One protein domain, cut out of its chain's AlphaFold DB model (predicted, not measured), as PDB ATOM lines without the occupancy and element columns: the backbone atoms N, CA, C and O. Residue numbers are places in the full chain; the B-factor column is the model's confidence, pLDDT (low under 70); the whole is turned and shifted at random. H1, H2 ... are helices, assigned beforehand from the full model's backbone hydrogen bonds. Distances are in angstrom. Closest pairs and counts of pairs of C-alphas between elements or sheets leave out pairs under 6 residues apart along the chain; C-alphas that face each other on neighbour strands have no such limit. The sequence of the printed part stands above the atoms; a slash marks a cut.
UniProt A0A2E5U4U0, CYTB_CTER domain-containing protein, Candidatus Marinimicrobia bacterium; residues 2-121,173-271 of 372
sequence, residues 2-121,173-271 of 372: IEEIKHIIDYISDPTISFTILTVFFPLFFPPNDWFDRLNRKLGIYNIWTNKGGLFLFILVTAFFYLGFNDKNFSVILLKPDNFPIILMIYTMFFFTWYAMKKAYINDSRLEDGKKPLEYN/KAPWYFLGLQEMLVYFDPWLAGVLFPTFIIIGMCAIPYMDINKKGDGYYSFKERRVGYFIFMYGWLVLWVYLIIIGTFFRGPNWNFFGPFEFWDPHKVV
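AT A GLANCE: This is residues 2 to 121 and 173 to 271 of the 372 residues of the protein "CYTB_CTER domain-containing protein" of Candidatus Marinimicrobia bacterium (UniProt A0A2E5U4U0). Four helices, H2, H5, H7 and H10, run lengthwise through the body: H10 lies at the core, H2 and H7 pack on it running the other way, and H5 packs on H7. H8 crosses H10 towards its last residues, and H9, also lengthwise, is set off from this group, meeting only H8. The printed part has 219 residues with ten named helices, H1 to H10 in chain order, and no named strand: all helix. It is compact, with a radius of gyration of the C-alphas of 19.4 A and spans of 64 by 43 by 32 A.

HOW THE PARTS SIT: Begin at H1, residues 2 to 12, close to but not clearly touching H2, residues 15 to 29; their closest C-alphas, Ile 12 and Ser 18, are 5.7 A apart. With residues 27 to 29 alone, H2 touches H3, residues 34 to 42, about perpendicular at 87 degrees, closest at C-alphas Leu 28 and Asn 40, 5.5 A. Next come H4, residues 45 to 49, H5, residues 51 to 69, and H6, residues 74 to 78, which touches H5 only at the corner, closest at C-alphas 69 and 75, 4.4 A. Then find the hub, H7, residues 81 to 112, touching four helices. Its closest C-alpha pair with H4 is Lys 102 and Trp 49, 4.8 A. H5 touches H7 with residues 54 to 61 alone, at a shallow tilt of 13 degrees, opposite ways, closest at C-alphas 54 and 98, 6.2 A. Past the cut, H8, residues 176 to 184, touches H10, residues 224 to 251, about perpendicular at 88 degrees, closest at C-alphas 180 and 245, 4.4 A. H9, residues 190 to 211, touches H8 with residues 193 to 194 alone, closest at C-alphas 193 and 184, 5.7 A. H10 touches H2 at a shallow tilt of 22 degrees, opposite ways, closest at C-alphas 239 and 22, 6.9 A. H10 also touches H7 at 14 degrees, shallow, opposite ways, closest at C-alphas 224 and 108, 6.4 A. Every O i to N i+4 pair is within hydrogen-bond range in H1, H3, H5 and H6, but in H2 8 of 11, H4 0 of 1 with 2 of 2 O i to N i+3, H7 26 of 28, H8 3 of 5, H9 14 of 18 and H10 19 of 24.

IN THESE COORDINATES: Find C-alpha 2 at (-31.622, 90.446, -35.506), where H1 begins. H5 runs 26.5 A, H7 47.6 A, H9 29.0 A with a kink of 37 degrees near residue 205, and H10 35.6 A with a kink of 42 degrees near residue 231, ending at C-alpha 251, (-28.758, 94.212, -16.135).

THE WHOLE: The farthest C-alphas, Gly 114 and His 268, are 64.2 A apart. Residues 122 to 172 are not printed, and C-alphas 121 and 173 stand 47.7 A apart across this cut. The H9 to H10 link, residues 212 to 223, is long; no printed residue is under 70 in pLDDT.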
ATOM      1  N   ILE A   2     -31.480  90.867 -36.926       85.19
ATOM      2  CA  ILE A   2     -31.622  90.446 -35.506       85.19
ATOM      3  C   ILE A   2     -30.543  91.073 -34.607       85.19
ATOM      4  O   ILE A   2     -30.877  91.615 -33.564       85.19
ATOM      5  N   GLU A   3     -29.277  91.063 -35.029       87.00
ATOM      6  CA  GLU A   3     -28.193  91.702 -34.259       87.00
ATOM      7  C   GLU A   3     -28.367  93.223 -34.135       87.00
ATOM      8  O   GLU A   3     -28.149  93.793 -33.073       87.00
ATOM      9  N   GLU A   4     -28.865  93.891 -35.176       89.69
ATOM     10  CA  GLU A   4     -29.195  95.324 -35.100       89.69
ATOM     11  C   GLU A   4     -30.332  95.586 -34.106       89.69
ATOM     12  O   GLU A   4     -30.265  96.540 -33.337       89.69
ATOM     13  N   ILE A   5     -31.358  94.726 -34.079       88.56
ATOM     14  CA  ILE A   5     -32.444  94.811 -33.094       88.56
ATOM     15  C   ILE A   5     -31.888  94.652 -31.675       88.56
ATOM     16  O   ILE A   5     -32.258  95.431 -30.802       88.56
ATOM     17  N   LYS A   6     -30.982  93.693 -31.443       89.56
ATOM     18  CA  LYS A   6     -30.334  93.506 -30.136       89.56
ATOM     19  C   LYS A   6     -29.540  94.740 -29.716       89.56
ATOM     20  O   LYS A   6     -29.773  95.245 -28.626       89.56
ATOM     21  N   HIS A   7     -28.710  95.291 -30.603       90.75
ATOM     22  CA  HIS A   7     -27.964  96.524 -30.332       90.75
ATOM     23  C   HIS A   7     -28.874  97.718 -30.016       90.75
ATOM     24  O   HIS A   7     -28.567  98.510 -29.126       90.75
ATOM     25  N   ILE A   8     -30.007  97.848 -30.712       92.38
ATOM     26  CA  ILE A   8     -31.004  98.884 -30.413       92.38
ATOM     27  C   ILE A   8     -31.617  98.657 -29.028       92.38
ATOM     28  O   ILE A   8     -31.776  99.614 -28.273       92.38
ATOM     29  N   ILE A   9     -31.954  97.411 -28.686       92.25
ATOM     30  CA  ILE A   9     -32.499  97.082 -27.367       92.25
ATOM     31  C   ILE A   9     -31.466  97.378 -26.277       92.25
ATOM     32  O   ILE A   9     -31.833  97.999 -25.282       92.25
ATOM     33  N   ASP A  10     -30.199  97.011 -26.461       92.75
ATOM     34  CA  ASP A  10     -29.127  97.307 -25.505       92.75
ATOM     35  C   ASP A  10     -28.966  98.816 -25.294       92.75
ATOM     36  O   ASP A  10     -28.923  99.279 -24.156       92.75
ATOM     37  N   TYR A  11     -28.971  99.597 -26.379       93.06
ATOM     38  CA  TYR A  11     -28.888 101.056 -26.310       93.06
ATOM     39  C   TYR A  11     -30.083 101.678 -25.577       93.06
ATOM     40  O   TYR A  11     -29.907 102.519 -24.702       93.06
ATOM     41  N   ILE A  12     -31.309 101.256 -25.902       93.62
ATOM     42  CA  ILE A  12     -32.527 101.770 -25.254       93.62
ATOM     43  C   ILE A  12     -32.608 101.335 -23.786       93.62
ATOM     44  O   ILE A  12     -33.208 102.046 -22.984       93.62
ATOM     45  N   SER A  13     -32.014 100.190 -23.438       93.81
ATOM     46  CA  SER A  13     -31.993  99.651 -22.074       93.81
ATOM     47  C   SER A  13     -31.007 100.367 -21.153       93.81
ATOM     48  O   SER A  13     -31.048 100.107 -19.951       93.81
ATOM     49  N   ASP A  14     -30.140 101.250 -21.674       92.94
ATOM     50  CA  ASP A  14     -29.287 102.095 -20.835       92.94
ATOM     51  C   ASP A  14     -30.138 102.794 -19.764       92.94
ATOM     52  O   ASP A  14     -31.135 103.431 -20.122       92.94
ATOM     53  N   PRO A  15     -29.758 102.742 -18.470       92.19
ATOM     54  CA  PRO A  15     -30.623 103.206 -17.397       92.19
ATOM     55  C   PRO A  15     -31.057 104.661 -17.543       92.19
ATOM     56  O   PRO A  15     -32.175 104.992 -17.155       92.19
ATOM     57  N   THR A  16     -30.209 105.520 -18.114       93.38
ATOM     58  CA  THR A  16     -30.536 106.930 -18.339       93.38
ATOM     59  C   THR A  16     -31.617 107.052 -19.403       93.38
ATOM     60  O   THR A  16     -32.587 107.791 -19.223       93.38
ATOM     61  N   ILE A  17     -31.482 106.307 -20.500       95.19
ATOM     62  CA  ILE A  17     -32.405 106.335 -21.636       95.19
ATOM     63  C   ILE A  17     -33.728 105.659 -21.271       95.19
ATOM     64  O   ILE A  17     -34.776 106.302 -21.365       95.19
ATOM     65  N   SER A  18     -33.701 104.409 -20.800       95.38
ATOM     66  CA  SER A  18     -34.909 103.656 -20.449       95.38
ATOM     67  C   SER A  18     -35.716 104.359 -19.366       95.38
ATOM     68  O   SER A  18     -36.934 104.480 -19.500       95.38
ATOM     69  N   PHE A  19     -35.061 104.885 -18.325       96.38
ATOM     70  CA  PHE A  19     -35.752 105.610 -17.260       96.38
ATOM     71  C   PHE A  19     -36.352 106.930 -17.748       96.38
ATOM     72  O   PHE A  19     -37.475 107.272 -17.364       96.38
ATOM     73  N   THR A  20     -35.647 107.659 -18.623       96.31
ATOM     74  CA  THR A  20     -36.162 108.904 -19.218       96.31
ATOM     75  C   THR A  20     -37.379 108.625 -20.089       96.31
ATOM     76  O   THR A  20     -38.405 109.286 -19.928       96.31
ATOM     77  N   ILE A  21     -37.303 107.624 -20.971       95.75
ATOM     78  CA  ILE A  21     -38.427 107.209 -21.819       95.75
ATOM     79  C   ILE A  21     -39.610 106.821 -20.936       95.75
ATOM     80  O   ILE A  21     -40.705 107.354 -21.107       95.75
ATOM     81  N   LEU A  22     -39.390 105.951 -19.951       95.56
ATOM     82  CA  LEU A  22     -40.447 105.519 -19.048       95.56
ATOM     83  C   LEU A  22     -41.094 106.729 -18.364       95.56
ATOM     84  O   LEU A  22     -42.299 106.900 -18.478       95.56
ATOM     85  N   THR A  23     -40.305 107.621 -17.763       95.50
ATOM     86  CA  THR A  23     -40.785 108.814 -17.044       95.50
ATOM     87  C   THR A  23     -41.556 109.789 -17.940       95.50
ATOM     88  O   THR A  23     -42.615 110.276 -17.548       95.50
ATOM     89  N   VAL A  24     -41.055 110.077 -19.146       95.38
ATOM     90  CA  VAL A  24     -41.661 111.051 -20.069       95.38
ATOM     91  C   VAL A  24     -42.954 110.517 -20.681       95.38
ATOM     92  O   VAL A  24     -43.924 111.265 -20.817       95.38
ATOM     93  N   PHE A  25     -42.996 109.229 -21.031       95.38
ATOM     94  CA  PHE A  25     -44.180 108.607 -21.622       95.38
ATOM     95  C   PHE A  25     -45.187 108.121 -20.570       95.38
ATOM     96  O   PHE A  25     -46.353 107.918 -20.905       95.38
ATOM     97  N   PHE A  26     -44.802 107.985 -19.297       96.38
ATOM     98  CA  PHE A  26     -45.684 107.490 -18.235       96.38
ATOM     99  C   PHE A  26     -47.028 108.240 -18.123       96.38
ATOM    100  O   PHE A  26     -48.071 107.578 -18.077       96.38
ATOM    101  N   PRO A  27     -47.071 109.589 -18.171       96.50
ATOM    102  CA  PRO A  27     -48.328 110.337 -18.159       96.50
ATOM    103  C   PRO A  27     -49.237 110.067 -19.364       96.50
ATOM    104  O   PRO A  27     -50.414 110.407 -19.321       96.50
ATOM    105  N   LEU A  28     -48.731 109.478 -20.451       94.94
ATOM    106  CA  LEU A  28     -49.566 109.065 -21.580       94.94
ATOM    107  C   LEU A  28     -50.269 107.735 -21.311       94.94
ATOM    108  O   LEU A  28     -51.368 107.538 -21.818       94.94
ATOM    109  N   PHE A  29     -49.678 106.840 -20.519       94.25
ATOM    110  CA  PHE A  29     -50.295 105.567 -20.129       94.25
ATOM    111  C   PHE A  29     -51.296 105.745 -18.981       94.25
ATOM    112  O   PHE A  29     -52.389 105.178 -19.019       94.25
ATOM    113  N   PHE A  30     -50.944 106.583 -18.003       96.31
ATOM    114  CA  PHE A  30     -51.778 106.927 -16.853       96.31
ATOM    115  C   PHE A  30     -52.000 108.445 -16.815       96.31
ATOM    116  O   PHE A  30     -51.265 109.150 -16.133       96.31
ATOM    117  N   PRO A  31     -52.984 108.993 -17.547       96.31
ATOM    118  CA  PRO A  31     -53.139 110.439 -17.666       96.31
ATOM    119  C   PRO A  31     -53.554 111.109 -16.343       96.31
ATOM    120  O   PRO A  31     -54.670 110.885 -15.870       96.31
ATOM    121  N   PRO A  32     -52.712 111.982 -15.747       94.38
ATOM    122  CA  PRO A  32     -53.012 112.595 -14.450       94.38
ATOM    123  C   PRO A  32     -54.010 113.760 -14.541       94.38
ATOM    124  O   PRO A  32     -54.579 114.170 -13.530       94.38
ATOM    125  N   ASN A  33     -54.231 114.322 -15.734       93.62
ATOM    126  CA  ASN A  33     -55.115 115.468 -15.958       93.62
ATOM    127  C   ASN A  33     -55.852 115.376 -17.309       93.62
ATOM    128  O   ASN A  33     -55.548 114.526 -18.144       93.62
ATOM    129  N   ASP A  34     -56.809 116.282 -17.534       92.88
ATOM    130  CA  ASP A  34     -57.655 116.297 -18.741       92.88
ATOM    131  C   ASP A  34     -56.894 116.591 -20.040       92.88
ATOM    132  O   ASP A  34     -57.410 116.335 -21.129       92.88
ATOM    133  N   TRP A  35     -55.700 117.180 -19.958       94.69
ATOM    134  CA  TRP A  35     -54.865 117.418 -21.133       94.69
ATOM    135  C   TRP A  35     -54.203 116.115 -21.591       94.69
ATOM    136  O   TRP A  35     -54.338 115.741 -22.757       94.69
ATOM    137  N   PHE A  36     -53.579 115.382 -20.663       95.56
ATOM    138  CA  PHE A  36     -53.004 114.067 -20.948       95.56
ATOM    139  C   PHE A  36     -54.077 113.050 -21.344       95.56
ATOM    140  O   PHE A  36     -53.832 112.260 -22.248       95.56
ATOM    141  N   ASP A  37     -55.270 113.093 -20.742       93.62
ATOM    142  CA  ASP A  37     -56.371 112.192 -21.118       93.62
ATOM    143  C   ASP A  37     -56.824 112.435 -22.564       93.62
ATOM    144  O   ASP A  37     -56.940 111.505 -23.362       93.62
ATOM    145  N   ARG A  38     -56.978 113.706 -22.959       94.38
ATOM    146  CA  ARG A  38     -57.280 114.067 -24.352       94.38
ATOM    147  C   ARG A  38     -56.190 113.607 -25.315       94.38
ATOM    148  O   ARG A  38     -56.509 113.123 -26.401       94.38
ATOM    149  N   LEU A  39     -54.922 113.744 -24.934       95.38
ATOM    150  CA  LEU A  39     -53.797 113.300 -25.752       95.38
ATOM    151  C   LEU A  39     -53.748 111.769 -25.871       95.38
ATOM    152  O   LEU A  39     -53.624 111.255 -26.980       95.38
ATOM    153  N   ASN A  40     -53.931 111.047 -24.764       94.94
ATOM    154  CA  ASN A  40     -54.048 109.590 -24.728       94.94
ATOM    155  C   ASN A  40     -55.164 109.098 -25.668       94.94
ATOM    156  O   ASN A  40     -54.930 108.200 -26.480       94.94
ATOM    157  N   ARG A  41     -56.344 109.732 -25.623       92.94
ATOM    158  CA  ARG A  41     -57.478 109.412 -26.506       92.94
ATOM    159  C   ARG A  41     -57.187 109.724 -27.969       92.94
ATOM    160  O   ARG A  41     -57.474 108.893 -28.825       92.94
ATOM    161  N   LYS A  42     -56.573 110.877 -28.257       95.44
ATOM    162  CA  LYS A  42     -56.188 111.286 -29.619       95.44
ATOM    163  C   LYS A  42     -55.172 110.330 -30.248       95.44
ATOM    164  O   LYS A  42     -55.274 110.034 -31.432       95.44
ATOM    165  N   LEU A  43     -54.206 109.857 -29.464       94.56
ATOM    166  CA  LEU A  43     -53.184 108.901 -29.900       94.56
ATOM    167  C   LEU A  43     -53.675 107.444 -29.877       94.56
ATOM    168  O   LEU A  43     -52.957 106.552 -30.315       94.56
ATOM    169  N   GLY A  44     -54.877 107.183 -29.355       93.38
ATOM    170  CA  GLY A  44     -55.422 105.830 -29.240       93.38
ATOM    171  C   GLY A  44     -54.722 104.953 -28.197       93.38
ATOM    172  O   GLY A  44     -54.879 103.735 -28.248       93.38
ATOM    173  N   ILE A  45     -53.972 105.533 -27.251       93.62
ATOM    174  CA  ILE A  45     -53.176 104.786 -26.261       93.62
ATOM    175  C   ILE A  45     -54.077 104.028 -25.282       93.62
ATOM    176  O   ILE A  45     -53.748 102.907 -24.918       93.62
ATOM    177  N   TYR A  46     -55.253 104.551 -24.916       92.38
ATOM    178  CA  TYR A  46     -56.217 103.819 -24.075       92.38
ATOM    179  C   TYR A  46     -56.593 102.430 -24.619       92.38
ATOM    180  O   TYR A  46     -57.006 101.565 -23.847       92.38
ATOM    181  N   ASN A  47     -56.436 102.182 -25.928       94.12
ATOM    182  CA  ASN A  47     -56.743 100.886 -26.527       94.12
ATOM    183  C   ASN A  47     -55.875  99.749 -25.970       94.12
ATOM    184  O   ASN A  47     -56.288  98.591 -26.061       94.12
ATOM    185  N   ILE A  48     -54.726 100.050 -25.351       94.44
ATOM    186  CA  ILE A  48     -53.898  99.053 -24.655       94.44
ATOM    187  C   ILE A  48     -54.667  98.344 -23.529       94.44
ATOM    188  O   ILE A  48     -54.408  97.179 -23.250       94.44
ATOM    189  N   TRP A  49     -55.660  99.009 -22.930       95.56
ATOM    190  CA  TRP A  49     -56.486  98.458 -21.852       95.56
ATOM    191  C   TRP A  49     -57.648  97.590 -22.365       95.56
ATOM    192  O   TRP A  49     -58.404  97.023 -21.582       95.56
ATOM    193  N   THR A  50     -57.802  97.435 -23.683       96.00
ATOM    194  CA  THR A  50     -58.772  96.497 -24.279       96.00
ATOM    195  C   THR A  50     -58.216  95.069 -24.316       96.00
ATOM    196  O   THR A  50     -57.028  94.854 -24.093       96.00
ATOM    197  N   ASN A  51     -59.037  94.067 -24.656       96.06
ATOM    198  CA  ASN A  51     -58.552  92.688 -24.852       96.06
ATOM    199  C   ASN A  51     -57.467  92.587 -25.931       96.06
ATOM    200  O   ASN A  51     -56.483  91.880 -25.745       96.06
ATOM    201  N   LYS A  52     -57.639  93.307 -27.048       95.62
ATOM    202  CA  LYS A  52     -56.662  93.316 -28.145       95.62
ATOM    203  C   LYS A  52     -55.360  93.986 -27.709       95.62
ATOM    204  O   LYS A  52     -54.289  93.469 -27.997       95.62
ATOM    205  N   GLY A  53     -55.469  95.102 -26.988       94.44
ATOM    206  CA  GLY A  53     -54.327  95.819 -26.428       94.44
ATOM    207  C   GLY A  53     -53.551  94.997 -25.402       94.44
ATOM    208  O   GLY A  53     -52.333  94.892 -25.502       94.44
ATOM    209  N   GLY A  54     -54.259  94.339 -24.483       94.38
ATOM    210  CA  GLY A  54     -53.661  93.425 -23.514       94.38
ATOM    211  C   GLY A  54     -52.928  92.282 -24.200       94.38
ATOM    212  O   GLY A  54     -51.751  92.071 -23.935       94.38
ATOM    213  N   LEU A  55     -53.582  91.597 -25.145       96.12
ATOM    214  CA  LEU A  55     -52.951  90.526 -25.920       96.12
ATOM    215  C   LEU A  55     -51.689  91.015 -26.645       96.12
ATOM    216  O   LEU A  55     -50.674  90.329 -26.625       96.12
ATOM    217  N   PHE A  56     -51.732  92.206 -27.243       95.50
ATOM    218  CA  PHE A  56     -50.565  92.809 -27.881       95.50
ATOM    219  C   PHE A  56     -49.417  93.052 -26.890       95.50
ATOM    220  O   PHE A  56     -48.287  92.666 -27.180       95.50
ATOM    221  N   LEU A  57     -49.695  93.610 -25.705       93.19
ATOM    222  CA  LEU A  57     -48.690  93.779 -24.646       93.19
ATOM    223  C   LEU A  57     -48.080  92.434 -24.227       93.19
ATOM    224  O   LEU A  57     -46.860  92.321 -24.131       93.19
ATOM    225  N   PHE A  58     -48.900  91.398 -24.043       95.44
ATOM    226  CA  PHE A  58     -48.413  90.054 -23.717       95.44
ATOM    227  C   PHE A  58     -47.545  89.456 -24.817       95.44
ATOM    228  O   PHE A  58     -46.517  88.855 -24.513       95.44
ATOM    229  N   ILE A  59     -47.920  89.637 -26.085       96.50
ATOM    230  CA  ILE A  59     -47.111  89.192 -27.222       96.50
ATOM    231  C   ILE A  59     -45.765  89.917 -27.224       96.50
ATOM    232  O   ILE A  59     -44.748  89.260 -27.410       96.50
ATOM    233  N   LEU A  60     -45.729  91.230 -26.973       93.94
ATOM    234  CA  LEU A  60     -44.475  91.984 -26.904       93.94
ATOM    235  C   LEU A  60     -43.562  91.492 -25.776       93.94
ATOM    236  O   LEU A  60     -42.380  91.246 -26.013       93.94
ATOM    237  N   VAL A  61     -44.106  91.301 -24.571       94.50
ATOM    238  CA  VAL A  61     -43.350  90.775 -23.421       94.50
ATOM    239  C   VAL A  61     -42.837  89.363 -23.714       94.50
ATOM    240  O   VAL A  61     -41.666  89.064 -23.487       94.50
ATOM    241  N   THR A  62     -43.686  88.509 -24.288       95.81
ATOM    242  CA  THR A  62     -43.316  87.136 -24.659       95.81
ATOM    243  C   THR A  62     -42.259  87.122 -25.756       95.81
ATOM    244  O   THR A  62     -41.317  86.341 -25.678       95.81
ATOM    245  N   ALA A  63     -42.362  88.004 -26.751       94.38
ATOM    246  CA  ALA A  63     -41.378  88.135 -27.816       94.38
ATOM    247  C   ALA A  63     -40.017  88.592 -27.273       94.38
ATOM    248  O   ALA A  63     -38.998  88.032 -27.665       94.38
ATOM    249  N   PHE A  64     -39.989  89.549 -26.335       92.94
ATOM    250  CA  PHE A  64     -38.756  89.974 -25.667       92.94
ATOM    251  C   PHE A  64     -38.081  88.810 -24.930       92.94
ATOM    252  O   PHE A  64     -36.900  88.543 -25.153       92.94
ATOM    253  N   PHE A  65     -38.831  88.064 -24.112       94.62
ATOM    254  CA  PHE A  65     -38.275  86.901 -23.420       94.62
ATOM    255  C   PHE A  65     -37.882  85.782 -24.377       94.62
ATOM    256  O   PHE A  65     -36.844  85.165 -24.180       94.62
ATOM    257  N   TYR A  66     -38.654  85.538 -25.435       94.88
ATOM    258  CA  TYR A  66     -38.303  84.561 -26.461       94.88
ATOM    259  C   TYR A  66     -36.971  84.913 -27.131       94.88
ATOM    260  O   TYR A  66     -36.121  84.038 -27.289       94.88
ATOM    261  N   LEU A  67     -36.747  86.185 -27.478       93.62
ATOM    262  CA  LEU A  67     -35.452  86.647 -27.984       93.62
ATOM    263  C   LEU A  67     -34.338  86.434 -26.950       93.62
ATOM    264  O   LEU A  67     -33.266  85.969 -27.318       93.62
ATOM    265  N   GLY A  68     -34.603  86.714 -25.672       93.31
ATOM    266  CA  GLY A  68     -33.643  86.503 -24.589       93.31
ATOM    267  C   GLY A  68     -33.274  85.039 -24.348       93.31
ATOM    268  O   GLY A  68     -32.096  84.713 -24.250       93.31
ATOM    269  N   PHE A  69     -34.250  84.130 -24.315       94.44
ATOM    270  CA  PHE A  69     -34.001  82.696 -24.134       94.44
ATOM    271  C   PHE A  69     -33.242  82.068 -25.310       94.44
ATOM    272  O   PHE A  69     -32.539  81.082 -25.113       94.44
ATOM    273  N   ASN A  70     -33.363  82.632 -26.515       93.75
ATOM    274  CA  ASN A  70     -32.619  82.185 -27.696       93.75
ATOM    275  C   ASN A  70     -31.257  82.885 -27.863       93.75
ATOM    276  O   ASN A  70     -30.508  82.553 -28.783       93.75
ATOM    277  N   ASP A  71     -30.923  83.853 -27.006       94.00
ATOM    278  CA  ASP A  71     -29.637  84.539 -27.032       94.00
ATOM    279  C   ASP A  71     -28.608  83.869 -26.111       94.00
ATOM    280  O   ASP A  71     -28.928  83.425 -25.010       94.00
ATOM    281  N   LYS A  72     -27.345  83.813 -26.545       92.62
ATOM    282  CA  LYS A  72     -26.275  83.122 -25.809       92.62
ATOM    283  C   LYS A  72     -25.910  83.805 -24.491       92.62
ATOM    284  O   LYS A  72     -25.540  83.108 -23.553       92.62
ATOM    285  N   ASN A  73     -25.997  85.131 -24.424       92.12
ATOM    286  CA  ASN A  73     -25.648  85.899 -23.232       92.12
ATOM    287  C   ASN A  73     -26.857  85.992 -22.299       92.12
ATOM    288  O   ASN A  73     -26.758  85.667 -21.114       92.12
ATOM    289  N   PHE A  74     -28.022  86.367 -22.839       92.81
ATOM    290  CA  PHE A  74     -29.182  86.643 -21.997       92.81
ATOM    291  C   PHE A  74     -29.796  85.370 -21.393       92.81
ATOM    292  O   PHE A  74     -30.232  85.376 -20.240       92.81
ATOM    293  N   SER A  75     -29.783  84.248 -22.123       93.44
ATOM    294  CA  SER A  75     -30.339  82.979 -21.633       93.44
ATOM    295  C   SER A  75     -29.663  82.491 -20.351       93.44
ATOM    296  O   SER A  75     -30.352  82.006 -19.457       93.44
ATOM    297  N   VAL A  76     -28.349  82.697 -20.200       91.31
ATOM    298  CA  VAL A  76     -27.598  82.344 -18.981       91.31
ATOM    299  C   VAL A  76     -28.135  83.094 -17.763       91.31
ATOM    300  O   VAL A  76     -28.158  82.551 -16.662       91.31
ATOM    301  N   ILE A  77     -28.593  84.332 -17.952       91.38
ATOM    302  CA  ILE A  77     -29.187  85.146 -16.893       91.38
ATOM    303  C   ILE A  77     -30.628  84.691 -16.650       91.38
ATOM    304  O   ILE A  77     -31.003  84.444 -15.508       91.38
ATOM    305  N   LEU A  78     -31.440  84.549 -17.701       93.06
ATOM    306  CA  LEU A  78     -32.858  84.185 -17.584       93.06
ATOM    307  C   LEU A  78     -33.079  82.794 -16.977       93.06
ATOM    308  O   LEU A  78     -34.051  82.596 -16.254       93.06
ATOM    309  N   LEU A  79     -32.182  81.844 -17.255       91.06
ATOM    310  CA  LEU A  79     -32.263  80.466 -16.766       91.06
ATOM    311  C   LEU A  79     -31.759  80.292 -15.328       91.06
ATOM    312  O   LEU A  79     -31.850  79.188 -14.792       91.06
ATOM    313  N   LYS A  80     -31.248  81.349 -14.678       88.25
ATOM    314  CA  LYS A  80     -30.908  81.269 -13.252       88.25
ATOM    315  C   LYS A  80     -32.172  80.963 -12.437       88.25
ATOM    316  O   LYS A  80     -33.159  81.685 -12.604       88.25
ATOM    317  N   PRO A  81     -32.153  79.972 -11.526       84.81
ATOM    318  CA  PRO A  81     -33.332  79.625 -10.730       84.81
ATOM    319  C   PRO A  81     -33.916  80.816  -9.951       84.81
ATOM    320  O   PRO A  81     -35.134  80.988  -9.923       84.81
ATOM    321  N   ASP A  82     -33.060  81.699  -9.422       84.69
ATOM    322  CA  ASP A  82     -33.458  82.949  -8.751       84.69
ATOM    323  C   ASP A  82     -34.243  83.921  -9.629       84.69
ATOM    324  O   ASP A  82     -35.006  84.738  -9.114       84.69
ATOM    325  N   ASN A  83     -34.059  83.854 -10.950       90.50
ATOM    326  CA  ASN A  83     -34.628  84.815 -11.883       90.50
ATOM    327  C   ASN A  83     -36.027  84.428 -12.369       90.50
ATOM    328  O   ASN A  83     -36.789  85.289 -12.818       90.50
ATOM    329  N   PHE A  84     -36.407  83.158 -12.225       88.44
ATOM    330  CA  PHE A  84     -37.720  82.665 -12.631       88.44
ATOM    331  C   PHE A  84     -38.893  83.364 -11.901       88.44
ATOM    332  O   PHE A  84     -39.836  83.786 -12.581       88.44
ATOM    333  N   PRO A  85     -38.839  83.618 -10.573       89.38
ATOM    334  CA  PRO A  85     -39.821  84.459  -9.883       89.38
ATOM    335  C   PRO A  85     -39.985  85.863 -10.476       89.38
ATOM    336  O   PRO A  85     -41.110  86.348 -10.557       89.38
ATOM    337  N   ILE A  86     -38.906  86.514 -10.933       92.75
ATOM    338  CA  ILE A  86     -38.997  87.854 -11.539       92.75
ATOM    339  C   ILE A  86     -39.685  87.787 -12.904       92.75
ATOM    340  O   ILE A  86     -40.505  88.650 -13.216       92.75
ATOM    341  N   ILE A  87     -39.412  86.755 -13.706       93.75
ATOM    342  CA  ILE A  87     -40.118  86.545 -14.979       93.75
ATOM    343  C   ILE A  87     -41.623  86.385 -14.712       93.75
ATOM    344  O   ILE A  87     -42.434  87.087 -15.317       93.75
ATOM    345  N   LEU A  88     -42.005  85.537 -13.748       92.62
ATOM    346  CA  LEU A  88     -43.403  85.376 -13.337       92.62
ATOM    347  C   LEU A  88     -44.009  86.687 -12.808       92.62
ATOM    348  O   LEU A  88     -45.145  87.030 -13.145       92.62
ATOM    349  N   MET A  89     -43.255  87.445 -12.011       94.31
ATOM    350  CA  MET A  89     -43.664  88.755 -11.508       94.31
ATOM    351  C   MET A  89     -43.941  89.728 -12.659       94.31
ATOM    352  O   MET A  89     -44.943  90.428 -12.619       94.31
ATOM    353  N   ILE A  90     -43.123  89.748 -13.715       95.31
ATOM    354  CA  ILE A  90     -43.342  90.616 -14.881       95.31
ATOM    355  C   ILE A  90     -44.651  90.251 -15.593       95.31
ATOM    356  O   ILE A  90     -45.468  91.137 -15.858       95.31
ATOM    357  N   TYR A  91     -44.901  88.963 -15.854       95.88
ATOM    358  CA  TYR A  91     -46.159  88.525 -16.475       95.88
ATOM    359  C   TYR A  91     -47.379  88.845 -15.608       95.88
ATOM    360  O   TYR A  91     -48.377  89.361 -16.112       95.88
ATOM    361  N   THR A  92     -47.307  88.567 -14.305       94.88
ATOM    362  CA  THR A  92     -48.415  88.834 -13.378       94.88
ATOM    363  C   THR A  92     -48.644  90.333 -13.184       94.88
ATOM    364  O   THR A  92     -49.791  90.768 -13.201       94.88
ATOM    365  N   MET A  93     -47.587  91.145 -13.107       95.19
ATOM    366  CA  MET A  93     -47.669  92.607 -13.082       95.19
ATOM    367  C   MET A  93     -48.435  93.124 -14.301       95.19
ATOM    368  O   MET A  93     -49.460  93.785 -14.135       95.19
ATOM    369  N   PHE A  94     -47.998  92.788 -15.521       95.12
ATOM    370  CA  PHE A  94     -48.695  93.228 -16.732       95.12
ATOM    371  C   PHE A  94     -50.146  92.735 -16.769       95.12
ATOM    372  O   PHE A  94     -51.033  93.511 -17.126       95.12
ATOM    373  N   PHE A  95     -50.405  91.493 -16.345       96.69
ATOM    374  CA  PHE A  95     -51.755  90.932 -16.269       96.69
ATOM    375  C   PHE A  95     -52.670  91.728 -15.352       96.69
ATOM    376  O   PHE A  95     -53.728  92.185 -15.786       96.69
ATOM    377  N   PHE A  96     -52.280  91.899 -14.090       96.19
ATOM    378  CA  PHE A  96     -53.130  92.536 -13.094       96.19
ATOM    379  C   PHE A  96     -53.280  94.032 -13.355       96.19
ATOM    380  O   PHE A  96     -54.384  94.552 -13.196       96.19
ATOM    381  N   THR A  97     -52.236  94.715 -13.840       96.19
ATOM    382  CA  THR A  97     -52.352  96.111 -14.280       96.19
ATOM    383  C   THR A  97     -53.319  96.232 -15.453       96.19
ATOM    384  O   THR A  97     -54.254  97.029 -15.387       96.19
ATOM    385  N   TRP A  98     -53.165  95.417 -16.503       97.00
ATOM    386  CA  TRP A  98     -54.089  95.428 -17.637       97.00
ATOM    387  C   TRP A  98     -55.525  95.111 -17.207       97.00
ATOM    388  O   TRP A  98     -56.448  95.830 -17.584       97.00
ATOM    389  N   TYR A  99     -55.728  94.072 -16.397       96.81
ATOM    390  CA  TYR A  99     -57.052  93.632 -15.966       96.81
ATOM    391  C   TYR A  99     -57.760  94.686 -15.108       96.81
ATOM    392  O   TYR A  99     -58.927  95.003 -15.358       96.81
ATOM    393  N   ALA A 100     -57.047  95.280 -14.145       95.81
ATOM    394  CA  ALA A 100     -57.569  96.357 -13.311       95.81
ATOM    395  C   ALA A 100     -57.924  97.594 -14.148       95.81
ATOM    396  O   ALA A 100     -59.020  98.137 -14.013       95.81
ATOM    397  N   MET A 101     -57.041  98.003 -15.066       96.31
ATOM    398  CA  MET A 101     -57.280  99.159 -15.933       96.31
ATOM    399  C   MET A 101     -58.410  98.913 -16.931       96.31
ATOM    400  O   MET A 101     -59.247  99.788 -17.134       96.31
ATOM    401  N   LYS A 102     -58.511  97.711 -17.501       96.44
ATOM    402  CA  LYS A 102     -59.637  97.315 -18.354       96.44
ATOM    403  C   LYS A 102     -60.964  97.493 -17.620       96.44
ATOM    404  O   LYS A 102     -61.884  98.108 -18.155       96.44
ATOM    405  N   LYS A 103     -61.069  96.958 -16.398       96.06
ATOM    406  CA  LYS A 103     -62.270  97.110 -15.569       96.06
ATOM    407  C   LYS A 103     -62.552  98.572 -15.243       96.06
ATOM    408  O   LYS A 103     -63.692  99.001 -15.387       96.06
ATOM    409  N   ALA A 104     -61.519  99.333 -14.887       96.00
ATOM    410  CA  ALA A 104     -61.637 100.755 -14.593       96.00
ATOM    411  C   ALA A 104     -62.215 101.542 -15.778       96.00
ATOM    412  O   ALA A 104     -63.185 102.264 -15.602       96.00
ATOM    413  N   TYR A 105     -61.705 101.337 -16.997       94.88
ATOM    414  CA  TYR A 105     -62.213 102.020 -18.193       94.88
ATOM    415  C   TYR A 105     -63.648 101.610 -18.551       94.88
ATOM    416  O   TYR A 105     -64.439 102.449 -18.985       94.88
ATOM    417  N   ILE A 106     -64.006 100.333 -18.365       95.75
ATOM    418  CA  ILE A 106     -65.385  99.874 -18.578       95.75
ATOM    419  C   ILE A 106     -66.324 100.542 -17.570       95.75
ATOM    420  O   ILE A 106     -67.378 101.042 -17.957       95.75
ATOM    421  N   ASN A 107     -65.948 100.578 -16.293       96.50
ATOM    422  CA  ASN A 107     -66.743 101.220 -15.252       96.50
ATOM    423  C   ASN A 107     -66.835 102.733 -15.445       96.50
ATOM    424  O   ASN A 107     -67.931 103.269 -15.338       96.50
ATOM    425  N   ASP A 108     -65.742 103.405 -15.806       94.94
ATOM    426  CA  ASP A 108     -65.738 104.839 -16.104       94.94
ATOM    427  C   ASP A 108     -66.734 105.164 -17.232       94.94
ATOM    428  O   ASP A 108     -67.546 106.076 -17.095       94.94
ATOM    429  N   SER A 109     -66.758 104.365 -18.309       94.31
ATOM    430  CA  SER A 109     -67.739 104.516 -19.395       94.31
ATOM    431  C   SER A 109     -69.175 104.231 -18.940       94.31
ATOM    432  O   SER A 109     -70.100 104.932 -19.338       94.31
ATOM    433  N   ARG A 110     -69.387 103.223 -18.087       95.56
ATOM    434  CA  ARG A 110     -70.717 102.925 -17.529       95.56
ATOM    435  C   ARG A 110     -71.230 104.068 -16.658       95.56
ATOM    436  O   ARG A 110     -72.404 104.408 -16.753       95.56
ATOM    437  N   LEU A 111     -70.366 104.649 -15.833       94.19
ATOM    438  CA  LEU A 111     -70.700 105.775 -14.966       94.19
ATOM    439  C   LEU A 111     -71.020 107.034 -15.778       94.19
ATOM    440  O   LEU A 111     -71.949 107.759 -15.428       94.19
ATOM    441  N   GLU A 112     -70.306 107.269 -16.883       93.94
ATOM    442  CA  GLU A 112     -70.635 108.331 -17.844       93.94
ATOM    443  C   GLU A 112     -72.025 108.134 -18.473       93.94
ATOM    444  O   GLU A 112     -72.766 109.104 -18.620       93.94
ATOM    445  N   ASP A 113     -72.418 106.888 -18.748       95.81
ATOM    446  CA  ASP A 113     -73.763 106.523 -19.219       95.81
ATOM    447  C   ASP A 113     -74.846 106.560 -18.113       95.81
ATOM    448  O   ASP A 113     -75.996 106.186 -18.359       95.81
ATOM    449  N   GLY A 114     -74.502 106.927 -16.872       93.62
ATOM    450  CA  GLY A 114     -75.415 106.880 -15.723       93.62
ATOM    451  C   GLY A 114     -75.751 105.463 -15.230       93.62
ATOM    452  O   GLY A 114     -76.686 105.282 -14.449       93.62
ATOM    453  N   LYS A 115     -75.008 104.442 -15.672       94.31
ATOM    454  CA  LYS A 115     -75.146 103.046 -15.227       94.31
ATOM    455  C   LYS A 115     -74.293 102.798 -13.979       94.31
ATOM    456  O   LYS A 115     -73.301 103.473 -13.730       94.31
ATOM    457  N   LYS A 116     -74.649 101.765 -13.212       92.62
ATOM    458  CA  LYS A 116     -73.866 101.328 -12.045       92.62
ATOM    459  C   LYS A 116     -72.591 100.565 -12.472       92.62
ATOM    460  O   LYS A 116     -72.611  99.937 -13.545       92.62
ATOM    461  N   PRO A 117     -71.509 100.583 -11.664       94.06
ATOM    462  CA  PRO A 117     -70.306  99.773 -11.893       94.06
ATOM    463  C   PRO A 117     -70.626  98.285 -12.059       94.06
ATOM    464  O   PRO A 117     -71.674  97.821 -11.617       94.06
ATOM    465  N   LEU A 118     -69.732  97.529 -12.696       91.75
ATOM    466  CA  LEU A 118     -69.897  96.081 -12.861       91.75
ATOM    467  C   LEU A 118     -69.890  95.327 -11.530       91.75
ATOM    468  O   LEU A 118     -70.581  94.329 -11.396       91.75
ATOM    469  N   GLU A 119     -69.113  95.806 -10.562       90.75
ATOM    470  CA  GLU A 119     -69.016  95.233  -9.218       90.75
ATOM    471  C   GLU A 119     -70.218  95.574  -8.322       90.75
ATOM    472  O   GLU A 119     -70.286  95.104  -7.188       90.75
ATOM    473  N   TYR A 120     -71.157  96.400  -8.795       87.62
ATOM    474  CA  TYR A 120     -72.347  96.724  -8.021       87.62
ATOM    475  C   TYR A 120     -73.262  95.502  -7.909       87.62
ATOM    476  O   TYR A 120     -73.780  95.022  -8.916       87.62
ATOM    477  N   ASN A 121     -73.523  95.087  -6.672       84.00
ATOM    478  CA  ASN A 121     -74.571  94.137  -6.311       84.00
ATOM    479  C   ASN A 121     -75.544  94.819  -5.346       84.00
ATOM    480  O   ASN A 121     -75.164  95.770  -4.649       84.00
ATOM    481  N   LYS A 173     -25.729  89.390  -5.162       87.50
ATOM    482  CA  LYS A 173     -27.126  89.814  -5.347       87.50
ATOM    483  C   LYS A 173     -27.970  89.432  -4.139       87.50
ATOM    484  O   LYS A 173     -27.888  88.315  -3.640       87.50
ATOM    485  N   ALA A 174     -28.798  90.366  -3.691       87.69
ATOM    486  CA  ALA A 174     -29.830  90.111  -2.705       87.69
ATOM    487  C   ALA A 174     -30.967  89.277  -3.325       87.69
ATOM    488  O   ALA A 174     -31.148  89.291  -4.548       87.69
ATOM    489  N   PRO A 175     -31.788  88.607  -2.495       87.88
ATOM    490  CA  PRO A 175     -33.027  87.996  -2.955       87.88
ATOM    491  C   PRO A 175     -33.899  88.992  -3.724       87.88
ATOM    492  O   PRO A 175     -33.929  90.185  -3.415       87.88
ATOM    493  N   TRP A 176     -34.649  88.496  -4.705       86.88
ATOM    494  CA  TRP A 176     -35.347  89.326  -5.692       86.88
ATOM    495  C   TRP A 176     -36.290  90.385  -5.100       86.88
ATOM    496  O   TRP A 176     -36.386  91.494  -5.624       86.88
ATOM    497  N   TYR A 177     -36.933  90.088  -3.969       85.69
ATOM    498  CA  TYR A 177     -37.820  91.015  -3.258       85.69
ATOM    499  C   TYR A 177     -37.082  92.175  -2.565       85.69
ATOM    500  O   TYR A 177     -37.713  93.158  -2.183       85.69
ATOM    501  N   PHE A 178     -35.753  92.102  -2.438       90.69
ATOM    502  CA  PHE A 178     -34.888  93.184  -1.957       90.69
ATOM    503  C   PHE A 178     -34.024  93.817  -3.052       90.69
ATOM    504  O   PHE A 178     -33.365  94.821  -2.783       90.69
ATOM    505  N   LEU A 179     -34.045  93.312  -4.291       91.19
ATOM    506  CA  LEU A 179     -33.208  93.855  -5.370       91.19
ATOM    507  C   LEU A 179     -33.499  95.323  -5.679       91.19
ATOM    508  O   LEU A 179     -32.572  96.069  -5.973       91.19
ATOM    509  N   GLY A 180     -34.756  95.760  -5.551       92.19
ATOM    510  CA  GLY A 180     -35.103  97.176  -5.686       92.19
ATOM    511  C   GLY A 180     -34.352  98.048  -4.674       92.19
ATOM    512  O   GLY A 180     -33.758  99.053  -5.051       92.19
ATOM    513  N   LEU A 181     -34.290  97.615  -3.407       92.38
ATOM    514  CA  LEU A 181     -33.525  98.300  -2.357       92.38
ATOM    515  C   LEU A 181     -32.023  98.244  -2.607       92.38
ATOM    516  O   LEU A 181     -31.329  99.235  -2.397       92.38
ATOM    517  N   GLN A 182     -31.520  97.099  -3.069       93.62
ATOM    518  CA  GLN A 182     -30.105  96.965  -3.390       93.62
ATOM    519  C   GLN A 182     -29.702  97.915  -4.523       93.62
ATOM    520  O   GLN A 182     -28.670  98.571  -4.434       93.62
ATOM    521  N   GLU A 183     -30.530  98.052  -5.556       93.94
ATOM    522  CA  GLU A 183     -30.275  98.995  -6.641       93.94
ATOM    523  C   GLU A 183     -30.352 100.458  -6.164       93.94
ATOM    524  O   GLU A 183     -29.587 101.299  -6.634       93.94
ATOM    525  N   MET A 184     -31.182 100.776  -5.161       94.00
ATOM    526  CA  MET A 184     -31.192 102.109  -4.540       94.00
ATOM    527  C   MET A 184     -29.857 102.485  -3.869       94.00
ATOM    528  O   MET A 184     -29.543 103.675  -3.806       94.00
ATOM    529  N   LEU A 185     -29.040 101.513  -3.434       92.94
ATOM    530  CA  LEU A 185     -27.708 101.758  -2.848       92.94
ATOM    531  C   LEU A 185     -26.699 102.335  -3.853       92.94
ATOM    532  O   LEU A 185     -25.675 102.883  -3.456       92.94
ATOM    533  N   VAL A 186     -26.980 102.249  -5.157       91.00
ATOM    534  CA  VAL A 186     -26.171 102.924  -6.186       91.00
ATOM    535  C   VAL A 186     -26.313 104.447  -6.089       91.00
ATOM    536  O   VAL A 186     -25.395 105.189  -6.452       91.00
ATOM    537  N   TYR A 187     -27.466 104.916  -5.605       92.81
ATOM    538  CA  TYR A 187     -27.850 106.325  -5.596       92.81
ATOM    539  C   TYR A 187     -27.773 106.954  -4.204       92.81
ATOM    540  O   TYR A 187     -27.536 108.156  -4.106       92.81
ATOM    541  N   PHE A 188     -27.957 106.166  -3.145       94.31
ATOM    542  CA  PHE A 188     -28.048 106.655  -1.773       94.31
ATOM    543  C   PHE A 188     -27.157 105.886  -0.806       94.31
ATOM    544  O   PHE A 188     -26.789 104.737  -1.040       94.31
ATOM    545  N   ASP A 189     -26.862 106.527   0.322       93.94
ATOM    546  CA  ASP A 189     -26.150 105.896   1.426       93.94
ATOM    547  C   ASP A 189     -26.984 104.767   2.076       93.94
ATOM    548  O   ASP A 189     -28.224 104.840   2.067       93.94
ATOM    549  N   PRO A 190     -26.355 103.736   2.679       92.50
ATOM    550  CA  PRO A 190     -27.072 102.574   3.206       92.50
ATOM    551  C   PRO A 190     -28.178 102.874   4.218       92.50
ATOM    552  O   PRO A 190     -29.183 102.167   4.232       92.50
ATOM    553  N   TRP A 191     -28.056 103.918   5.041       93.00
ATOM    554  CA  TRP A 191     -29.105 104.247   6.017       93.00
ATOM    555  C   TRP A 191     -30.363 104.839   5.354       93.00
ATOM    556  O   TRP A 191     -31.480 104.588   5.812       93.00
ATOM    557  N   LEU A 192     -30.212 105.569   4.241       94.06
ATOM    558  CA  LEU A 192     -31.340 106.094   3.469       94.06
ATOM    559  C   LEU A 192     -32.040 104.975   2.701       94.06
ATOM    560  O   LEU A 192     -33.240 104.757   2.882       94.06
ATOM    561  N   ALA A 193     -31.282 104.247   1.879       93.00
ATOM    562  CA  ALA A 193     -31.817 103.178   1.040       93.00
ATOM    563  C   ALA A 193     -32.307 101.973   1.853       93.00
ATOM    564  O   ALA A 193     -33.339 101.398   1.528       93.00
ATOM    565  N   GLY A 194     -31.587 101.596   2.912       90.12
ATOM    566  CA  GLY A 194     -31.867 100.395   3.696       90.12
ATOM    567  C   GLY A 194     -32.833 100.593   4.862       90.12
ATOM    568  O   GLY A 194     -33.443  99.619   5.294       90.12
ATOM    569  N   VAL A 195     -33.001 101.819   5.378       92.44
ATOM    570  CA  VAL A 195     -33.826 102.068   6.577       92.44
ATOM    571  C   VAL A 195     -34.874 103.149   6.341       92.44
ATOM    572  O   VAL A 195     -36.069 102.869   6.471       92.44
ATOM    573  N   LEU A 196     -34.469 104.371   5.976       94.00
ATOM    574  CA  LEU A 196     -35.399 105.503   5.897       94.00
ATOM    575  C   LEU A 196     -36.478 105.301   4.824       94.00
ATOM    576  O   LEU A 196     -37.667 105.384   5.131       94.00
ATOM    577  N   PHE A 197     -36.085 105.022   3.577       94.25
ATOM    578  CA  PHE A 197     -37.044 104.877   2.481       94.25
ATOM    579  C   PHE A 197     -37.978 103.674   2.649       94.25
ATOM    580  O   PHE A 197     -39.183 103.881   2.505       94.25
ATOM    581  N   PRO A 198     -37.514 102.463   3.023       93.38
ATOM    582  CA  PRO A 198     -38.417 101.355   3.341       93.38
ATOM    583  C   PRO A 198     -39.437 101.724   4.421       93.38
ATOM    584  O   PRO A 198     -40.631 101.472   4.262       93.38
ATOM    585  N   THR A 199     -38.985 102.393   5.487       95.19
ATOM    586  CA  THR A 199     -39.861 102.848   6.574       95.19
ATOM    587  C   THR A 199     -40.917 103.825   6.056       95.19
ATOM    588  O   THR A 199     -42.099 103.685   6.363       95.19
ATOM    589  N   PHE A 200     -40.522 104.788   5.222       95.06
ATOM    590  CA  PHE A 200     -41.441 105.772   4.646       95.06
ATOM    591  C   PHE A 200     -42.411 105.151   3.639       95.06
ATOM    592  O   PHE A 200     -43.564 105.567   3.599       95.06
ATOM    593  N   ILE A 201     -41.989 104.149   2.866       93.75
ATOM    594  CA  ILE A 201     -42.870 103.400   1.961       93.75
ATOM    595  C   ILE A 201     -43.953 102.682   2.773       93.75
ATOM    596  O   ILE A 201     -45.137 102.834   2.477       93.75
ATOM    597  N   ILE A 202     -43.573 101.957   3.831       94.88
ATOM    598  CA  ILE A 202     -44.520 101.217   4.679       94.88
ATOM    599  C   ILE A 202     -45.492 102.176   5.373       94.88
ATOM    600  O   ILE A 202     -46.706 102.034   5.226       94.88
ATOM    601  N   ILE A 203     -44.974 103.185   6.084       96.31
ATOM    602  CA  ILE A 203     -45.814 104.164   6.788       96.31
ATOM    603  C   ILE A 203     -46.694 104.925   5.791       96.31
ATOM    604  O   ILE A 203     -47.877 105.123   6.052       96.31
ATOM    605  N   GLY A 204     -46.145 105.315   4.639       93.50
ATOM    606  CA  GLY A 204     -46.869 106.010   3.581       93.50
ATOM    607  C   GLY A 204     -48.048 105.195   3.057       93.50
ATOM    608  O   GLY A 204     -49.153 105.727   2.977       93.50
ATOM    609  N   MET A 205     -47.853 103.899   2.780       93.12
ATOM    610  CA  MET A 205     -48.930 102.995   2.355       93.12
ATOM    611  C   MET A 205     -50.002 102.826   3.437       93.12
ATOM    612  O   MET A 205     -51.189 102.948   3.141       93.12
ATOM    613  N   CYS A 206     -49.604 102.622   4.698       94.56
ATOM    614  CA  CYS A 206     -50.542 102.548   5.823       94.56
ATOM    615  C   CYS A 206     -51.301 103.866   6.048       94.56
ATOM    616  O   CYS A 206     -52.427 103.853   6.541       94.56
ATOM    617  N   ALA A 207     -50.706 105.004   5.687       93.44
ATOM    618  CA  ALA A 207     -51.304 106.321   5.850       93.44
ATOM    619  C   ALA A 207     -52.329 106.674   4.754       93.44
ATOM    620  O   ALA A 207     -53.134 107.584   4.971       93.44
ATOM    621  N   ILE A 208     -52.343 105.980   3.602       90.81
ATOM    622  CA  ILE A 208     -53.240 106.287   2.467       90.81
ATOM    623  C   ILE A 208     -54.713 106.419   2.902       90.81
ATOM    624  O   ILE A 208     -55.294 107.467   2.611       90.81
ATOM    625  N   PRO A 209     -55.317 105.472   3.654       89.19
ATOM    626  CA  PRO A 209     -56.730 105.561   4.045       89.19
ATOM    627  C   PRO A 209     -57.064 106.778   4.920       89.19
ATOM    628  O   PRO A 209     -58.201 107.240   4.938       89.19
ATOM    629  N   TYR A 210     -56.081 107.313   5.649       89.69
ATOM    630  CA  TYR A 210     -56.259 108.468   6.535       89.69
ATOM    631  C   TYR A 210     -56.034 109.801   5.806       89.69
ATOM    632  O   TYR A 210     -56.638 110.830   6.142       89.69
ATOM    633  N   MET A 211     -55.147 109.797   4.810       89.44
ATOM    634  CA  MET A 211     -54.821 110.975   4.007       89.44
ATOM    635  C   MET A 211     -55.837 111.209   2.893       89.44
ATOM    636  O   MET A 211     -56.135 112.362   2.588       89.44
ATOM    637  N   ASP A 212     -56.387 110.147   2.312       88.19
ATOM    638  CA  ASP A 212     -57.333 110.245   1.213       88.19
ATOM    639  C   ASP A 212     -58.700 110.772   1.672       88.19
ATOM    640  O   ASP A 212     -59.310 110.278   2.617       88.19
ATOM    641  N   ILE A 213     -59.170 111.825   1.009       88.38
ATOM    642  CA  ILE A 213     -60.464 112.467   1.278       88.38
ATOM    643  C   ILE A 213     -61.498 112.157   0.195       88.38
ATOM    644  O   ILE A 213     -62.676 112.482   0.352       88.38
ATOM    645  N   ASN A 214     -61.072 111.565  -0.923       88.81
ATOM    646  CA  ASN A 214     -61.967 111.223  -2.010       88.81
ATOM    647  C   ASN A 214     -62.716 109.937  -1.650       88.81
ATOM    648  O   ASN A 214     -62.101 108.932  -1.312       88.81
ATOM    649  N   LYS A 215     -64.049 109.968  -1.722       87.38
ATOM    650  CA  LYS A 215     -64.919 108.807  -1.459       87.38
ATOM    651  C   LYS A 215     -65.392 108.104  -2.736       87.38
ATOM    652  O   LYS A 215     -66.053 107.078  -2.658       87.38
ATOM    653  N   LYS A 216     -65.116 108.676  -3.911       88.81
ATOM    654  CA  LYS A 216     -65.480 108.079  -5.206       88.81
ATOM    655  C   LYS A 216     -64.541 106.926  -5.547       88.81
ATOM    656  O   LYS A 216     -63.436 106.894  -5.019       88.81
ATOM    657  N   GLY A 217     -64.945 105.997  -6.410       83.62
ATOM    658  CA  GLY A 217     -64.111 104.846  -6.768       83.62
ATOM    659  C   GLY A 217     -63.699 103.981  -5.573       83.62
ATOM    660  O   GLY A 217     -62.580 103.478  -5.560       83.62
ATOM    661  N   ASP A 218     -64.536 103.905  -4.536       84.81
ATOM    662  CA  ASP A 218     -64.347 103.007  -3.393       84.81
ATOM    663  C   ASP A 218     -65.141 101.716  -3.629       84.81
ATOM    664  O   ASP A 218     -66.317 101.762  -3.998       84.81
ATOM    665  N   GLY A 219     -64.488 100.565  -3.475       85.50
ATOM    666  CA  GLY A 219     -65.095  99.247  -3.693       85.50
ATOM    667  C   GLY A 219     -65.307  98.825  -5.156       85.50
ATOM    668  O   GLY A 219     -65.863  97.757  -5.397       85.50
ATOM    669  N   TYR A 220     -64.865  99.608  -6.146       92.25
ATOM    670  CA  TYR A 220     -64.897  99.225  -7.566       92.25
ATOM    671  C   TYR A 220     -63.733  99.836  -8.349       92.25
ATOM    672  O   TYR A 220     -63.127 100.828  -7.947       92.25
ATOM    673  N   TYR A 221     -63.419  99.247  -9.505       93.69
ATOM    674  CA  TYR A 221     -62.362  99.757 -10.377       93.69
ATOM    675  C   TYR A 221     -62.832 101.033 -11.079       93.69
ATOM    676  O   TYR A 221     -63.841 101.006 -11.777       93.69
ATOM    677  N   SER A 222     -62.093 102.129 -10.920       94.12
ATOM    678  CA  SER A 222     -62.369 103.436 -11.528       94.12
ATOM    679  C   SER A 222     -61.061 104.209 -11.634       94.12
ATOM    680  O   SER A 222     -60.335 104.330 -10.645       94.12
ATOM    681  N   PHE A 223     -60.721 104.693 -12.831       93.75
ATOM    682  CA  PHE A 223     -59.484 105.444 -13.043       93.75
ATOM    683  C   PHE A 223     -59.773 106.942 -13.042       93.75
ATOM    684  O   PHE A 223     -59.095 107.709 -12.352       93.75
ATOM    685  N   LYS A 224     -60.815 107.371 -13.761       92.19
ATOM    686  CA  LYS A 224     -61.164 108.785 -13.937       92.19
ATOM    687  C   LYS A 224     -61.412 109.504 -12.612       92.19
ATOM    688  O   LYS A 224     -60.994 110.651 -12.450       92.19
ATOM    689  N   GLU A 225     -62.037 108.837 -11.644       91.31
ATOM    690  CA  GLU A 225     -62.382 109.448 -10.356       91.31
ATOM    691  C   GLU A 225     -61.183 109.645  -9.419       91.31
ATOM    692  O   GLU A 225     -61.259 110.468  -8.504       91.31
ATOM    693  N   ARG A 226     -60.072 108.925  -9.641       90.94
ATOM    694  CA  ARG A 226     -58.872 108.923  -8.777       90.94
ATOM    695  C   ARG A 226     -57.553 109.057  -9.550       90.94
ATOM    696  O   ARG A 226     -56.494 108.704  -9.033       90.94
ATOM    697  N   ARG A 227     -57.590 109.605 -10.767       92.31
ATOM    698  CA  ARG A 227     -56.460 109.628 -11.718       92.31
ATOM    699  C   ARG A 227     -55.116 110.084 -11.143       92.31
ATOM    700  O   ARG A 227     -54.099 109.477 -11.446       92.31
ATOM    701  N   VAL A 228     -55.102 111.109 -10.286       91.62
ATOM    702  CA  VAL A 228     -53.860 111.620  -9.675       91.62
ATOM    703  C   VAL A 228     -53.284 110.615  -8.675       91.62
ATOM    704  O   VAL A 228     -52.086 110.352  -8.705       91.62
ATOM    705  N   GLY A 229     -54.130 110.019  -7.829       91.25
ATOM    706  CA  GLY A 229     -53.704 108.994  -6.873       91.25
ATOM    707  C   GLY A 229     -53.175 107.749  -7.583       91.25
ATOM    708  O   GLY A 229     -52.083 107.287  -7.269       91.25
ATOM    709  N   TYR A 230     -53.894 107.278  -8.609       92.00
ATOM    710  CA  TYR A 230     -53.433 106.174  -9.454       92.00
ATOM    711  C   TYR A 230     -52.116 106.491 -10.157       92.00
ATOM    712  O   TYR A 230     -51.224 105.653 -10.154       92.00
ATOM    713  N   PHE A 231     -51.967 107.687 -10.732       95.50
ATOM    714  CA  PHE A 231     -50.727 108.099 -11.385       95.50
ATOM    715  C   PHE A 231     -49.539 108.056 -10.420       95.50
ATOM    716  O   PHE A 231     -48.528 107.438 -10.735       95.50
ATOM    717  N   ILE A 232     -49.667 108.664  -9.237       94.12
ATOM    718  CA  ILE A 232     -48.591 108.700  -8.234       94.12
ATOM    719  C   ILE A 232     -48.245 107.283  -7.768       94.12
ATOM    720  O   ILE A 232     -47.069 106.922  -7.740       94.12
ATOM    721  N   PHE A 233     -49.256 106.470  -7.449       94.19
ATOM    722  CA  PHE A 233     -49.052 105.096  -6.997       94.19
ATOM    723  C   PHE A 233     -48.383 104.237  -8.073       94.19
ATOM    724  O   PHE A 233     -47.374 103.592  -7.808       94.19
ATOM    725  N   MET A 234     -48.904 104.266  -9.302       96.00
ATOM    726  CA  MET A 234     -48.354 103.491 -10.414       96.00
ATOM    727  C   MET A 234     -46.959 103.989 -10.806       96.00
ATOM    728  O   MET A 234     -46.132 103.178 -11.200       96.00
ATOM    729  N   TYR A 235     -46.656 105.283 -10.666       96.75
ATOM    730  CA  TYR A 235     -45.303 105.799 -10.876       96.75
ATOM    731  C   TYR A 235     -44.343 105.250  -9.810       96.75
ATOM    732  O   TYR A 235     -43.316 104.663 -10.139       96.75
ATOM    733  N   GLY A 236     -44.697 105.361  -8.528       95.44
ATOM    734  CA  GLY A 236     -43.880 104.811  -7.443       95.44
ATOM    735  C   GLY A 236     -43.673 103.298  -7.564       95.44
ATOM    736  O   GLY A 236     -42.563 102.802  -7.390       95.44
ATOM    737  N   TRP A 237     -44.719 102.558  -7.923       94.88
ATOM    738  CA  TRP A 237     -44.659 101.104  -8.023       94.88
ATOM    739  C   TRP A 237     -44.024 100.605  -9.332       94.88
ATOM    740  O   TRP A 237     -43.056  99.855  -9.280       94.88
ATOM    741  N   LEU A 238     -44.513 101.013 -10.506       95.25
ATOM    742  CA  LEU A 238     -44.012 100.507 -11.793       95.25
ATOM    743  C   LEU A 238     -42.691 101.170 -12.204       95.25
ATOM    744  O   LEU A 238     -41.754 100.480 -12.601       95.25
ATOM    745  N   VAL A 239     -42.620 102.504 -12.122       95.62
ATOM    746  CA  VAL A 239     -41.490 103.291 -12.653       95.62
ATOM    747  C   VAL A 239     -40.312 103.320 -11.701       95.62
ATOM    748  O   VAL A 239     -39.176 103.261 -12.156       95.62
ATOM    749  N   LEU A 240     -40.558 103.412 -10.397       95.00
ATOM    750  CA  LEU A 240     -39.474 103.404  -9.419       95.00
ATOM    751  C   LEU A 240     -39.201 101.979  -8.940       95.00
ATOM    752  O   LEU A 240     -38.116 101.462  -9.162       95.00
ATOM    753  N   TRP A 241     -40.170 101.304  -8.328       95.06
ATOM    754  CA  TRP A 241     -39.888 100.040  -7.643       95.06
ATOM    755  C   TRP A 241     -39.588  98.865  -8.585       95.06
ATOM    756  O   TRP A 241     -38.506  98.282  -8.527       95.06
ATOM    757  N   VAL A 242     -40.522  98.519  -9.478       95.12
ATOM    758  CA  VAL A 242     -40.360  97.367 -10.379       95.12
ATOM    759  C   VAL A 242     -39.207  97.581 -11.358       95.12
ATOM    760  O   VAL A 242     -38.432  96.656 -11.594       95.12
ATOM    761  N   TYR A 243     -39.045  98.796 -11.882       95.31
ATOM    762  CA  TYR A 243     -37.913  99.141 -12.742       95.31
ATOM    763  C   TYR A 243     -36.558  98.824 -12.091       95.31
ATOM    764  O   TYR A 243     -35.718  98.173 -12.711       95.31
ATOM    765  N   LEU A 244     -36.355  99.223 -10.829       95.19
ATOM    766  CA  LEU A 244     -35.108  98.959 -10.108       95.19
ATOM    767  C   LEU A 244     -34.889  97.457  -9.875       95.19
ATOM    768  O   LEU A 244     -33.762  96.984 -10.009       95.19
ATOM    769  N   ILE A 245     -35.955  96.689  -9.611       95.25
ATOM    770  CA  ILE A 245     -35.871  95.221  -9.531       95.25
ATOM    771  C   ILE A 245     -35.416  94.639 -10.873       95.25
ATOM    772  O   ILE A 245     -34.509  93.809 -10.895       95.25
ATOM    773  N   ILE A 246     -36.000  95.077 -11.992       94.62
ATOM    774  CA  ILE A 246     -35.646  94.595 -13.337       94.62
ATOM    775  C   ILE A 246     -34.176  94.900 -13.651       94.62
ATOM    776  O   ILE A 246     -33.444  93.997 -14.056       94.62
ATOM    777  N   ILE A 247     -33.728  96.134 -13.400       94.62
ATOM    778  CA  ILE A 247     -32.336  96.564 -13.608       94.62
ATOM    779  C   ILE A 247     -31.378  95.731 -12.747       94.62
ATOM    780  O   ILE A 247     -30.431  95.142 -13.271       94.62
ATOM    781  N   GLY A 248     -31.652  95.612 -11.444       93.50
ATOM    782  CA  GLY A 248     -30.839  94.822 -10.516       93.50
ATOM    783  C   GLY A 248     -30.774  93.336 -10.885       93.50
ATOM    784  O   GLY A 248     -29.724  92.695 -10.788       93.50
ATOM    785  N   THR A 249     -31.881  92.778 -11.372       92.81
ATOM    786  CA  THR A 249     -31.980  91.359 -11.735       92.81
ATOM    787  C   THR A 249     -31.237  91.058 -13.030       92.81
ATOM    788  O   THR A 249     -30.336  90.215 -13.043       92.81
ATOM    789  N   PHE A 250     -31.604  91.742 -14.114       93.06
ATOM    790  CA  PHE A 250     -31.219  91.342 -15.465       93.06
ATOM    791  C   PHE A 250     -30.036  92.117 -16.030       93.06
ATOM    792  O   PHE A 250     -29.385  91.598 -16.928       93.06
ATOM    793  N   PHE A 251     -29.735  93.311 -15.512       93.88
ATOM    794  CA  PHE A 251     -28.758  94.212 -16.135       93.88
ATOM    795  C   PHE A 251     -27.559  94.554 -15.238       93.88
ATOM    796  O   PHE A 251     -26.564  95.089 -15.722       93.88
ATOM    797  N   ARG A 252     -27.600  94.221 -13.939       92.75
ATOM    798  CA  ARG A 252     -26.435  94.321 -13.039       92.75
ATOM    799  C   ARG A 252     -25.586  93.053 -13.084       92.75
ATOM    800  O   ARG A 252     -26.026  91.996 -12.625       92.75
ATOM    801  N   GLY A 253     -24.373  93.179 -13.615       91.50
ATOM    802  CA  GLY A 253     -23.389  92.104 -13.742       91.50
ATOM    803  C   GLY A 253     -22.207  92.236 -12.775       91.50
ATOM    804  O   GLY A 253     -22.355  92.841 -11.706       91.50
ATOM    805  N   PRO A 254     -21.035  91.665 -13.118       91.50
ATOM    806  CA  PRO A 254     -19.822  91.754 -12.308       91.50
ATOM    807  C   PRO A 254     -19.495  93.190 -11.880       91.50
ATOM    808  O   PRO A 254     -19.676  94.141 -12.642       91.50
ATOM    809  N   ASN A 255     -19.023  93.346 -10.642       89.06
ATOM    810  CA  ASN A 255     -18.714  94.629  -9.997       89.06
ATOM    811  C   ASN A 255     -19.912  95.592  -9.911       89.06
ATOM    812  O   ASN A 255     -19.730  96.802  -9.805       89.06
ATOM    813  N   TRP A 256     -21.140  95.063  -9.980       90.69
ATOM    814  CA  TRP A 256     -22.379  95.844 -10.062       90.69
ATOM    815  C   TRP A 256     -22.438  96.785 -11.276       90.69
ATOM    816  O   TRP A 256     -23.181  97.771 -11.284       90.69
ATOM    817  N   ASN A 257     -21.675  96.493 -12.333       91.50
ATOM    818  CA  ASN A 257     -21.722  97.264 -13.569       91.50
ATOM    819  C   ASN A 257     -23.000  96.970 -14.355       91.50
ATOM    820  O   ASN A 257     -23.576  95.886 -14.256       91.50
ATOM    821  N   PHE A 258     -23.426  97.956 -15.141       92.44
ATOM    822  CA  PHE A 258     -24.525  97.787 -16.080       92.44
ATOM    823  C   PHE A 258     -24.046  97.075 -17.352       92.44
ATOM    824  O   PHE A 258     -22.972  97.382 -17.887       92.44
ATOM    825  N   PHE A 259     -24.874  96.153 -17.824       93.00
ATOM    826  CA  PHE A 259     -24.740  95.464 -19.098       93.00
ATOM    827  C   PHE A 259     -26.107  95.412 -19.778       93.00
ATOM    828  O   PHE A 259     -27.114  95.136 -19.120       93.00
ATOM    829  N   GLY A 260     -26.135  95.657 -21.088       92.56
ATOM    830  CA  GLY A 260     -27.347  95.460 -21.882       92.56
ATOM    831  C   GLY A 260     -27.838  94.003 -21.827       92.56
ATOM    832  O   GLY A 260     -27.038  93.104 -21.550       92.56
ATOM    833  N   PRO A 261     -29.136  93.735 -22.079       90.75
ATOM    834  CA  PRO A 261     -29.691  92.379 -22.102       90.75
ATOM    835  C   PRO A 261     -28.889  91.395 -22.958       90.75
ATOM    836  O   PRO A 261     -28.737  90.244 -22.561       90.75
ATOM    837  N   PHE A 262     -28.387  91.830 -24.116       92.94
ATOM    838  CA  PHE A 262     -27.679  90.971 -25.068       92.94
ATOM    839  C   PHE A 262     -26.155  91.182 -25.057       92.94
ATOM    840  O   PHE A 262     -25.427  90.485 -25.773       92.94
ATOM    841  N   GLU A 263     -25.651  92.094 -24.220       90.88
ATOM    842  CA  GLU A 263     -24.222  92.367 -24.060       90.88
ATOM    843  C   GLU A 263     -23.518  91.195 -23.356       90.88
ATOM    844  O   GLU A 263     -24.037  90.592 -22.415       90.88
ATOM    845  N   PHE A 264     -22.294  90.882 -23.782       89.25
ATOM    846  CA  PHE A 264     -21.457  89.923 -23.068       89.25
ATOM    847  C   PHE A 264     -20.972  90.516 -21.737       89.25
ATOM    848  O   PHE A 264     -20.401  91.608 -21.695       89.25
ATOM    849  N   TRP A 265     -21.168  89.780 -20.642       90.69
ATOM    850  CA  TRP A 265     -20.765  90.211 -19.304       90.69
ATOM    851  C   TRP A 265     -19.272  89.976 -19.071       90.69
ATOM    852  O   TRP A 265     -18.881  88.949 -18.522       90.69
ATOM    853  N   ASP A 266     -18.444  90.941 -19.468       88.56
ATOM    854  CA  ASP A 266     -17.004  90.923 -19.196       88.56
ATOM    855  C   ASP A 266     -16.711  91.146 -17.692       88.56
ATOM    856  O   ASP A 266     -16.952  92.247 -17.177       88.56
ATOM    857  N   PRO A 267     -16.151  90.152 -16.969       86.94
ATOM    858  CA  PRO A 267     -15.790  90.292 -15.558       86.94
ATOM    859  C   PRO A 267     -14.705  91.346 -15.297       86.94
ATOM    860  O   PRO A 267     -14.584  91.843 -14.175       86.94
ATOM    861  N   HIS A 268     -13.921  91.691 -16.320       86.56
ATOM    862  CA  HIS A 268     -12.832  92.660 -16.244       86.56
ATOM    863  C   HIS A 268     -13.268  94.087 -16.590       86.56
ATOM    864  O   HIS A 268     -12.462  95.013 -16.482       86.56
ATOM    865  N   LYS A 269     -14.543  94.303 -16.946       86.31
ATOM    866  CA  LYS A 269     -15.108  95.648 -17.092       86.31
ATOM    867  C   LYS A 269     -15.028  96.360 -15.741       86.31
ATOM    868  O   LYS A 269     -15.668  95.959 -14.766       86.31
ATOM    869  N   VAL A 270     -14.250  97.437 -15.688       80.25
ATOM    870  CA  VAL A 270     -14.158  98.333 -14.530       80.25
ATOM    871  C   VAL A 270     -14.543  99.726 -14.996       80.25
ATOM    872  O   VAL A 270     -13.795 100.381 -15.718       80.25
ATOM    873  N   VAL A 271     -15.730 100.180 -14.596       78.56
ATOM    874  CA  VAL A 271     -16.179 101.547 -14.859       78.56
ATOM    875  C   VAL A 271     -15.746 102.415 -13.673       78.56
ATOM    876  O   VAL A 271     -16.173 102.147 -12.546       78.56
TER     877      VAL A 271